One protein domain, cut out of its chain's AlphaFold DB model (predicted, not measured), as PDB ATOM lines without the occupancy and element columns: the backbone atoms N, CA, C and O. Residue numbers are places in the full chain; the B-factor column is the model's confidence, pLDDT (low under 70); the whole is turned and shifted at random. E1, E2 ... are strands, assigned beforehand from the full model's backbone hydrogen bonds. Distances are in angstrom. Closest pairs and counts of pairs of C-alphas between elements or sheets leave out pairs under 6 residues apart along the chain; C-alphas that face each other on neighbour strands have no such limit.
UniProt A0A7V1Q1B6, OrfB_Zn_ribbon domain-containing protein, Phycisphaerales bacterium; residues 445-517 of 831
ATOM      1  N   PHE A 445     103.367 -34.083 169.275       90.81
ATOM      2  CA  PHE A 445     104.249 -33.011 169.730       90.81
ATOM      3  C   PHE A 445     103.929 -32.760 171.204       90.81
ATOM      4  O   PHE A 445     102.895 -32.169 171.513       90.81
ATOM      5  N   GLY A 446     104.749 -33.309 172.101       87.69
ATOM      6  CA  GLY A 446     104.600 -33.161 173.552       87.69
ATOM      7  C   GLY A 446     105.259 -31.891 174.098       87.69
ATOM      8  O   GLY A 446     105.651 -31.008 173.337       87.69
ATOM      9  N   SER A 447     105.401 -31.814 175.421       82.94
ATOM     10  CA  SER A 447     106.055 -30.688 176.107       82.94
ATOM     11  C   SER A 447     107.407 -30.330 175.471       82.94
ATOM     12  O   SER A 447     108.239 -31.207 175.241       82.94
ATOM     13  N   GLY A 448     107.619 -29.044 175.181       83.81
ATOM     14  CA  GLY A 448     108.828 -28.534 174.520       83.81
ATOM     15  C   GLY A 448     108.849 -28.656 172.989       83.81
ATOM     16  O   GLY A 448     109.783 -28.161 172.367       83.81
ATOM     17  N   PHE A 449     107.831 -29.269 172.371       88.69
ATOM     18  CA  PHE A 449     107.700 -29.404 170.909       88.69
ATOM     19  C   PHE A 449     106.524 -28.625 170.312       88.69
ATOM     20  O   PHE A 449     106.328 -28.637 169.092       88.69
ATOM     21  N   PHE A 450     105.743 -27.942 171.146       93.56
ATOM     22  CA  PHE A 450     104.698 -27.029 170.704       93.56
ATOM     23  C   PHE A 450     104.592 -25.811 171.627       93.56
ATOM     24  O   PHE A 450     104.861 -25.913 172.822       93.56
ATOM     25  N   GLU A 451     104.129 -24.699 171.067       94.75
ATOM     26  CA  GLU A 451     103.584 -23.554 171.801       94.75
ATOM     27  C   GLU A 451     102.192 -23.249 171.253       94.75
ATOM     28  O   GLU A 451     101.911 -23.456 170.064       94.75
ATOM     29  N   LEU A 452     101.299 -22.789 172.123       94.62
ATOM     30  CA  LEU A 452      99.892 -22.624 171.798       94.62
ATOM     31  C   LEU A 452      99.408 -21.220 172.156       94.62
ATOM     32  O   LEU A 452      99.373 -20.853 173.322       94.62
ATOM     33  N   ASP A 453      98.947 -20.489 171.146       94.38
ATOM     34  CA  ASP A 453      98.253 -19.215 171.294       94.38
ATOM     35  C   ASP A 453      96.774 -19.412 170.926       94.38
ATOM     36  O   ASP A 453      96.385 -19.516 169.755       94.38
ATOM     37  N   MET A 454      95.927 -19.521 171.950       92.00
ATOM     38  CA  MET A 454      94.489 -19.763 171.792       92.00
ATOM     39  C   MET A 454      93.703 -18.502 171.413       92.00
ATOM     40  O   MET A 454      92.592 -18.626 170.889       92.00
ATOM     41  N   ASP A 455      94.257 -17.312 171.657       91.25
ATOM     42  CA  ASP A 455      93.627 -16.031 171.330       91.25
ATOM     43  C   ASP A 455      93.751 -15.743 169.839       91.25
ATOM     44  O   ASP A 455      92.751 -15.502 169.156       91.25
ATOM     45  N   ARG A 456      94.963 -15.891 169.296       93.31
ATOM     46  CA  ARG A 456      95.228 -15.763 167.856       93.31
ATOM     47  C   ARG A 456      94.901 -17.039 167.083       93.31
ATOM     48  O   ARG A 456      94.886 -17.024 165.854       93.31
ATOM     49  N   SER A 457      94.592 -18.132 167.789       95.56
ATOM     50  CA  SER A 457      94.377 -19.468 167.222       95.56
ATOM     51  C   SER A 457      95.561 -19.922 166.358       95.56
ATOM     52  O   SER A 457      95.393 -20.360 165.216       95.56
ATOM     53  N   VAL A 458      96.768 -19.802 166.911       96.12
ATOM     54  CA  VAL A 458      98.036 -20.191 166.285       96.12
ATOM     55  C   VAL A 458      98.712 -21.259 167.137       96.12
ATOM     56  O   VAL A 458      98.742 -21.181 168.360       96.12
ATOM     57  N   VAL A 459      99.244 -22.288 166.484       96.00
ATOM     58  CA  VAL A 459     100.138 -23.263 167.107       96.00
ATOM     59  C   VAL A 459     101.513 -23.141 166.468       96.00
ATOM     60  O   VAL A 459     101.628 -23.081 165.240       96.00
ATOM     61  N   ARG A 460     102.553 -23.110 167.295       95.69
ATOM     62  CA  ARG A 460     103.948 -23.165 166.856       95.69
ATOM     63  C   ARG A 460     104.435 -24.586 167.100       95.69
ATOM     64  O   ARG A 460     104.269 -25.109 168.195       95.69
ATOM     65  N   LEU A 461     104.951 -25.245 166.068       94.25
ATOM     66  CA  LEU A 461     105.413 -26.632 166.126       94.25
ATOM     67  C   LEU A 461     106.909 -26.688 165.846       94.25
ATOM     68  O   LEU A 461     107.368 -26.115 164.857       94.25
ATOM     69  N   ARG A 462     107.648 -27.422 166.674       90.44
ATOM     70  CA  ARG A 462     109.070 -27.687 166.445       90.44
ATOM     71  C   ARG A 462     109.221 -28.966 165.636       90.44
ATOM     72  O   ARG A 462     108.732 -30.014 166.053       90.44
ATOM     73  N   LEU A 463     109.809 -28.867 164.450       88.94
ATOM     74  CA  LEU A 463     109.932 -29.983 163.510       88.94
ATOM     75  C   LEU A 463     111.181 -30.832 163.779       88.94
ATOM     76  O   LEU A 463     112.083 -30.391 164.476       88.94
ATOM     77  N   ASP A 464     111.227 -32.048 163.221       81.50
ATOM     78  CA  ASP A 464     112.350 -32.971 163.478       81.50
ATOM     79  C   ASP A 464     113.656 -32.517 162.815       81.50
ATOM     80  O   ASP A 464     114.735 -32.856 163.285       81.50
ATOM     81  N   ASP A 465     113.530 -31.781 161.709       81.25
ATOM     82  CA  ASP A 465     114.615 -31.262 160.872       81.25
ATOM     83  C   ASP A 465     115.039 -29.834 161.257       81.25
ATOM     84  O   ASP A 465     115.922 -29.262 160.624       81.25
ATOM     85  N   ALA A 466     114.375 -29.243 162.251       77.88
ATOM     86  CA  ALA A 466     114.553 -27.862 162.667       77.88
ATOM     87  C   ALA A 466     115.591 -27.755 163.795       77.88
ATOM     88  O   ALA A 466     115.649 -28.607 164.687       77.88
ATOM     89  N   ALA A 467     116.381 -26.678 163.790       74.12
ATOM     90  CA  ALA A 467     117.232 -26.331 164.930       74.12
ATOM     91  C   ALA A 467     116.377 -26.065 166.188       74.12
ATOM     92  O   ALA A 467     115.179 -25.794 166.084       74.12
ATOM     93  N   SER A 468     116.973 -26.110 167.388       70.12
ATOM     94  CA  SER A 468     116.226 -26.012 168.658       70.12
ATOM     95  C   SER A 468     115.344 -24.764 168.780       70.12
ATOM     96  O   SER A 468     114.307 -24.835 169.440       70.12
ATOM     97  N   GLU A 469     115.733 -23.672 168.117       74.38
ATOM     98  CA  GLU A 469     115.062 -22.366 168.144       74.38
ATOM     99  C   GLU A 469     114.078 -22.140 166.979       74.38
ATOM    100  O   GLU A 469     113.348 -21.149 166.966       74.38
ATOM    101  N   GLU A 470     114.035 -23.030 165.980       87.19
ATOM    102  CA  GLU A 470     113.190 -22.843 164.796       87.19
ATOM    103  C   GLU A 470     111.777 -23.408 165.024       87.19
ATOM    104  O   GLU A 470     111.566 -24.593 165.297       87.19
ATOM    105  N   TRP A 471     110.777 -22.540 164.849       92.19
ATOM    106  CA  TRP A 471     109.367 -22.863 165.040       92.19
ATOM    107  C   TRP A 471     108.557 -22.671 163.761       92.19
ATOM    108  O   TRP A 471     108.570 -21.608 163.140       92.19
ATOM    109  N   MET A 472     107.756 -23.676 163.404       93.94
ATOM    110  CA  MET A 472     106.769 -23.561 162.336       93.94
ATOM    111  C   MET A 472     105.429 -23.077 162.892       93.94
ATOM    112  O   MET A 472     104.749 -23.807 163.613       93.94
ATOM    113  N   GLU A 473     104.999 -21.885 162.486       95.56
ATOM    114  CA  GLU A 473     103.692 -21.338 162.868       95.56
ATOM    115  C   GLU A 473     102.577 -21.778 161.916       95.56
ATOM    116  O   GLU A 473     102.690 -21.632 160.691       95.56
ATOM    117  N   ILE A 474     101.483 -22.285 162.490       96.06
ATOM    118  CA  ILE A 474     100.298 -22.769 161.778       96.06
ATOM    119  C   ILE A 474      99.040 -22.242 162.477       96.06
ATOM    120  O   ILE A 474      98.825 -22.483 163.662       96.06
ATOM    121  N   GLY A 475      98.156 -21.572 161.734       96.81
ATOM    122  CA  GLY A 475      96.839 -21.187 162.244       96.81
ATOM    123  C   GLY A 475      95.901 -22.390 162.395       96.81
ATOM    124  O   GLY A 475      96.050 -23.416 161.722       96.81
ATOM    125  N   PHE A 476      94.877 -22.282 163.233       96.12
ATOM    126  CA  PHE A 476      93.820 -23.286 163.335       96.12
ATOM    127  C   PHE A 476      92.433 -22.668 163.514       96.12
ATOM    128  O   PHE A 476      92.285 -21.537 163.961       96.12
ATOM    129  N   ASP A 477      91.381 -23.416 163.158       95.25
ATOM    130  CA  ASP A 477      90.021 -22.906 163.366       95.25
ATOM    131  C   ASP A 477      89.780 -22.665 164.888       95.25
ATOM    132  O   ASP A 477      89.961 -23.622 165.648       95.25
ATOM    133  N   PRO A 478      89.247 -21.511 165.339       94.38
ATOM    134  CA  PRO A 478      89.200 -21.125 166.761       94.38
ATOM    135  C   PRO A 478      88.445 -22.077 167.689       94.38
ATOM    136  O   PRO A 478      87.488 -22.735 167.263       94.38
ATOM    137  N   TRP A 479      88.804 -22.113 168.978       93.62
ATOM    138  CA  TRP A 479      88.120 -22.954 169.971       93.62
ATOM    139  C   TRP A 479      86.588 -22.749 169.925       93.62
ATOM    140  O   TRP A 479      86.120 -21.611 169.858       93.62
ATOM    141  N   PRO A 480      85.762 -23.814 169.883       94.19
ATOM    142  CA  PRO A 480      84.326 -23.640 169.713       94.19
ATOM    143  C   PRO A 480      83.701 -22.989 170.953       94.19
ATOM    144  O   PRO A 480      83.829 -23.519 172.051       94.19
ATOM    145  N   ARG A 481      82.946 -21.897 170.758       90.69
ATOM    146  CA  ARG A 481      82.339 -21.099 171.845       90.69
ATOM    147  C   ARG A 481      81.467 -21.907 172.816       90.69
ATOM    148  O   ARG A 481      81.466 -21.637 174.003       90.69
ATOM    149  N   GLN A 482      80.726 -22.897 172.313       89.06
ATOM    150  CA  GLN A 482      79.807 -23.726 173.113       89.06
ATOM    151  C   GLN A 482      80.403 -25.087 173.504       89.06
ATOM    152  O   GLN A 482      79.678 -26.012 173.876       89.06
ATOM    153  N   TYR A 483      81.711 -25.274 173.334       89.81
ATOM    154  CA  TYR A 483      82.361 -26.517 173.720       89.81
ATOM    155  C   TYR A 483      82.668 -26.506 175.212       89.81
ATOM    156  O   TYR A 483      83.222 -25.542 175.724       89.81
ATOM    157  N   SER A 484      82.317 -27.596 175.890       86.44
ATOM    158  CA  SER A 484      82.735 -27.859 177.264       86.44
ATOM    159  C   SER A 484      83.811 -28.952 177.251       86.44
ATOM    160  O   SER A 484      83.559 -30.028 176.668       86.44
ATOM    161  N   PRO A 485      84.996 -28.707 177.843       88.75
ATOM    162  CA  PRO A 485      85.410 -27.483 178.566       88.75
ATOM    163  C   PRO A 485      85.689 -26.259 177.666       88.75
ATOM    164  O   PRO A 485      85.992 -26.406 176.478       88.75
ATOM    165  N   SER A 486      85.557 -25.059 178.237       91.00
ATOM    166  CA  SER A 486      85.788 -23.779 177.548       91.00
ATOM    167  C   SER A 486      87.266 -23.571 177.194       91.00
ATOM    168  O   SER A 486      88.126 -24.358 177.580       91.00
ATOM    169  N   ARG A 487      87.563 -22.521 176.420       91.12
ATOM    170  CA  ARG A 487      88.933 -22.189 176.007       91.12
ATOM    171  C   ARG A 487      89.828 -21.922 177.219       91.12
ATOM    172  O   ARG A 487      90.884 -22.534 177.331       91.12
ATOM    173  N   ASP A 488      89.368 -21.064 178.120       88.75
ATOM    174  CA  ASP A 488      90.166 -20.570 179.246       88.75
ATOM    175  C   ASP A 488      90.405 -21.679 180.285       88.75
ATOM    176  O   ASP A 488      91.445 -21.737 180.924       88.75
ATOM    177  N   GLN A 489      89.497 -22.657 180.368       87.38
ATOM    178  CA  GLN A 489      89.679 -23.857 181.192       87.38
ATOM    179  C   GLN A 489      90.754 -24.822 180.665       87.38
ATOM    180  O   GLN A 489      91.152 -25.733 181.391       87.38
ATOM    181  N   VAL A 490      91.163 -24.702 179.396       89.56
ATOM    182  CA  VAL A 490      92.012 -25.703 178.725       89.56
ATOM    183  C   VAL A 490      93.334 -25.141 178.229       89.56
ATOM    184  O   VAL A 490      94.242 -25.941 178.028       89.56
ATOM    185  N   ALA A 491      93.459 -23.826 178.030       83.81
ATOM    186  CA  ALA A 491      94.638 -23.202 177.425       83.81
ATOM    187  C   ALA A 491      95.957 -23.733 178.022       83.81
ATOM    188  O   ALA A 491      96.770 -24.285 177.282       83.81
ATOM    189  N   ASP A 492      96.069 -23.740 179.352       85.81
ATOM    190  CA  ASP A 492      97.272 -24.197 180.070       85.81
ATOM    191  C   ASP A 492      97.284 -25.708 180.372       85.81
ATOM    192  O   ASP A 492      98.233 -26.244 180.939       85.81
ATOM    193  N   ARG A 493      96.214 -26.428 180.007       89.62
ATOM    194  CA  ARG A 493      96.046 -27.874 180.253       89.62
ATOM    195  C   ARG A 493      96.286 -28.731 179.005       89.62
ATOM    196  O   ARG A 493      96.123 -29.954 179.076       89.62
ATOM    197  N   VAL A 494      96.621 -28.129 177.858       93.12
ATOM    198  CA  VAL A 494      97.003 -28.881 176.653       93.12
ATOM    199  C   VAL A 494      98.373 -29.512 176.877       93.12
ATOM    200  O   VAL A 494      99.358 -28.815 177.076       93.12
ATOM    201  N   SER A 495      98.443 -30.840 176.829       92.38
ATOM    202  CA  SER A 495      99.675 -31.599 177.071       92.38
ATOM    203  C   SER A 495     100.423 -31.959 175.787       92.38
ATOM    204  O   SER A 495     101.622 -32.233 175.823       92.38
ATOM    205  N   SER A 496      99.717 -32.025 174.654       93.44
ATOM    206  CA  SER A 496     100.316 -32.355 173.361       93.44
ATOM    207  C   SER A 496      99.442 -31.969 172.166       93.44
ATOM    208  O   SER A 496      98.209 -31.886 172.246       93.44
ATOM    209  N   ILE A 497     100.096 -31.798 171.014       95.44
ATOM    210  CA  ILE A 497      99.464 -31.576 169.711       95.44
ATOM    211  C   ILE A 497      99.653 -32.808 168.827       95.44
ATOM    212  O   ILE A 497     100.762 -33.235 168.532       95.44
ATOM    213  N   HIS A 498      98.546 -33.385 168.371       94.75
ATOM    214  CA  HIS A 498      98.509 -34.571 167.523       94.75
ATOM    215  C   HIS A 498      98.271 -34.152 166.073       94.75
ATOM    216  O   HIS A 498      97.161 -33.750 165.703       94.75
ATOM    217  N   VAL A 499      99.288 -34.274 165.226       94.12
ATOM    218  CA  VAL A 499      99.208 -33.907 163.808       94.12
ATOM    219  C   VAL A 499      98.839 -35.124 162.965       94.12
ATOM    220  O   VAL A 499      99.436 -36.195 163.081       94.12
ATOM    221  N   ASN A 500      97.844 -34.965 162.087       92.00
ATOM    222  CA  ASN A 500      97.431 -36.009 161.147       92.00
ATOM    223  C   ASN A 500      96.983 -35.428 159.794       92.00
ATOM    224  O   ASN A 500      96.307 -34.396 159.724       92.00
ATOM    225  N   PHE A 501      97.282 -36.142 158.710       88.50
ATOM    226  CA  PHE A 501      96.894 -35.802 157.344       88.50
ATOM    227  C   PHE A 501      95.638 -36.567 156.910       88.50
ATOM    228  O   PHE A 501      95.661 -37.740 156.541       88.50
ATOM    229  N   ALA A 502      94.497 -35.873 156.874       76.50
ATOM    230  CA  ALA A 502      93.236 -36.464 156.414       76.50
ATOM    231  C   ALA A 502      93.154 -36.601 154.883       76.50
ATOM    232  O   ALA A 502      92.371 -37.406 154.367       76.50
ATOM    233  N   SER A 503      93.930 -35.797 154.161       73.50
ATOM    234  CA  SER A 503      94.185 -35.873 152.722       73.50
ATOM    235  C   SER A 503      95.558 -35.246 152.439       73.50
ATOM    236  O   SER A 503      96.095 -34.583 153.327       73.50
ATOM    237  N   PRO A 504      96.106 -35.370 151.213       70.56
ATOM    238  CA  PRO A 504      97.386 -34.751 150.850       70.56
ATOM    239  C   PRO A 504      97.475 -33.237 151.096       70.56
ATOM    240  O   PRO A 504      98.570 -32.698 151.102       70.56
ATOM    241  N   THR A 505      96.332 -32.567 151.268       72.38
ATOM    242  CA  THR A 505      96.192 -31.107 151.373       72.38
ATOM    243  C   THR A 505      95.455 -30.650 152.635       72.38
ATOM    244  O   THR A 505      95.154 -29.465 152.773       72.38
ATOM    245  N   ARG A 506      95.078 -31.566 153.541       81.69
ATOM    246  CA  ARG A 506      94.288 -31.231 154.738       81.69
ATOM    247  C   ARG A 506      94.928 -31.801 155.993       81.69
ATOM    248  O   ARG A 506      94.734 -32.980 156.307       81.69
ATOM    249  N   VAL A 507      95.593 -30.918 156.728       91.44
ATOM    250  CA  VAL A 507      96.140 -31.180 158.058       91.44
ATOM    251  C   VAL A 507      95.070 -30.967 159.124       91.44
ATOM    252  O   VAL A 507      94.221 -30.072 159.029       91.44
ATOM    253  N   ARG A 508      95.080 -31.848 160.120       92.69
ATOM    254  CA  ARG A 508      94.273 -31.754 161.330       92.69
ATOM    255  C   ARG A 508      95.194 -31.709 162.535       92.69
ATOM    256  O   ARG A 508      96.130 -32.501 162.608       92.69
ATOM    257  N   LEU A 509      94.856 -30.824 163.458       95.81
ATOM    258  CA  LEU A 509      95.566 -30.596 164.707       95.81
ATOM    259  C   LEU A 509      94.663 -31.077 165.841       95.81
ATOM    260  O   LEU A 509      93.523 -30.622 165.958       95.81
ATOM    261  N   GLY A 510      95.118 -32.073 166.593       96.19
ATOM    262  CA  GLY A 510      94.435 -32.612 167.761       96.19
ATOM    263  C   GLY A 510      95.051 -32.067 169.040       96.19
ATOM    264  O   GLY A 510      96.153 -32.460 169.383       96.19
ATOM    265  N   PHE A 511      94.336 -31.210 169.749       95.81
ATOM    266  CA  PHE A 511      94.737 -30.656 171.038       95.81
ATOM    267  C   PHE A 511      94.347 -31.657 172.117       95.81
ATOM    268  O   PHE A 511      93.148 -31.889 172.310       95.81
ATOM    269  N   HIS A 512      95.330 -32.302 172.737       94.44
ATOM    270  CA  HIS A 512      95.124 -33.281 173.798       94.44
ATOM    271  C   HIS A 512      95.259 -32.613 175.168       94.44
ATOM    272  O   HIS A 512      96.212 -31.877 175.399       94.44
ATOM    273  N   PHE A 513      94.287 -32.829 176.050       93.19
ATOM    274  CA  PHE A 513      94.194 -32.184 177.362       93.19
ATOM    275  C   PHE A 513      93.410 -33.058 178.344       93.19
ATOM    276  O   PHE A 513      92.688 -33.976 177.940       93.19
ATOM    277  N   ARG A 514      93.523 -32.760 179.643       89.94
ATOM    278  CA  ARG A 514      92.764 -33.443 180.701       89.94
ATOM    279  C   ARG A 514      91.440 -32.732 181.005       89.94
ATOM    280  O   ARG A 514      91.371 -31.505 181.009       89.94
ATOM    281  N   VAL A 515      90.394 -33.512 181.262       88.38
ATOM    282  CA  VAL A 515      89.063 -33.079 181.703       88.38
ATOM    283  C   VAL A 515      88.691 -33.865 182.944       88.38
ATOM    284  O   VAL A 515      88.667 -35.091 182.914       88.38
ATOM    285  N   GLU A 516      88.393 -33.159 184.025       88.50
ATOM    286  CA  GLU A 516      87.968 -33.780 185.276       88.50
ATOM    287  C   GLU A 516      86.605 -34.460 185.104       88.50
ATOM    288  O   GLU A 516      85.664 -33.890 184.546       88.50
ATOM    289  N   HIS A 517      86.520 -35.709 185.558       91.56
ATOM    290  CA  HIS A 517      85.282 -36.476 185.568       91.56
ATOM    291  C   HIS A 517      84.528 -36.223 186.871       91.56
ATOM    292  O   HIS A 517      85.137 -36.110 187.934       91.56
TER     293      HIS A 517
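This is residues 445 to 517 of the 831 residues of the protein "OrfB_Zn_ribbon domain-containing protein" of Phycisphaerales bacterium (UniProt A0A7V1Q1B6). A short three-stranded sheet, E1 - E2 - E3, is crossed over one face by a long two-stranded hairpin, E4 and E5, as a small sandwich, two sheets face to face. Both sheets are antiparallel. The 73 printed residues hold five named strands, E1 to E5 in chain order, and no named helix; the class is all strand, with 32 residues in named elements, under half. The whole is compact, radius of gyration of the C-alphas 12.9 A, spanning 38 by 27 by 23 A.

E1, residues 450 to 453, E2, 458 to 461, and E3, 472 to 476, form a meander, each strand the antiparallel neighbour of the one before. N 451 and O 460 are 2.9 A apart, as are N 459 and O 474, within hydrogen-bond range. E4, 494 to 503, and E5, 506 to 514, form a hairpin, with N 498 and O 510 2.8 A apart. Strands of the two sheets stand at 89 degrees; the closest C-alphas of E1 and E4, Phe 450 and Ile 497, are 7.0 A apart.

E1 begins at C-alpha 450 (104.698, -27.029, 170.704); E5 ends at C-alpha 514 (92.764, -33.443, 180.701). E4 measures 25.1 A, E5 26.1 A, E3 13.0 A.

The link E3 to E4, residues 477 to 493, is long. The printed part has no cut; no printed residue is under 70 in pLDDT.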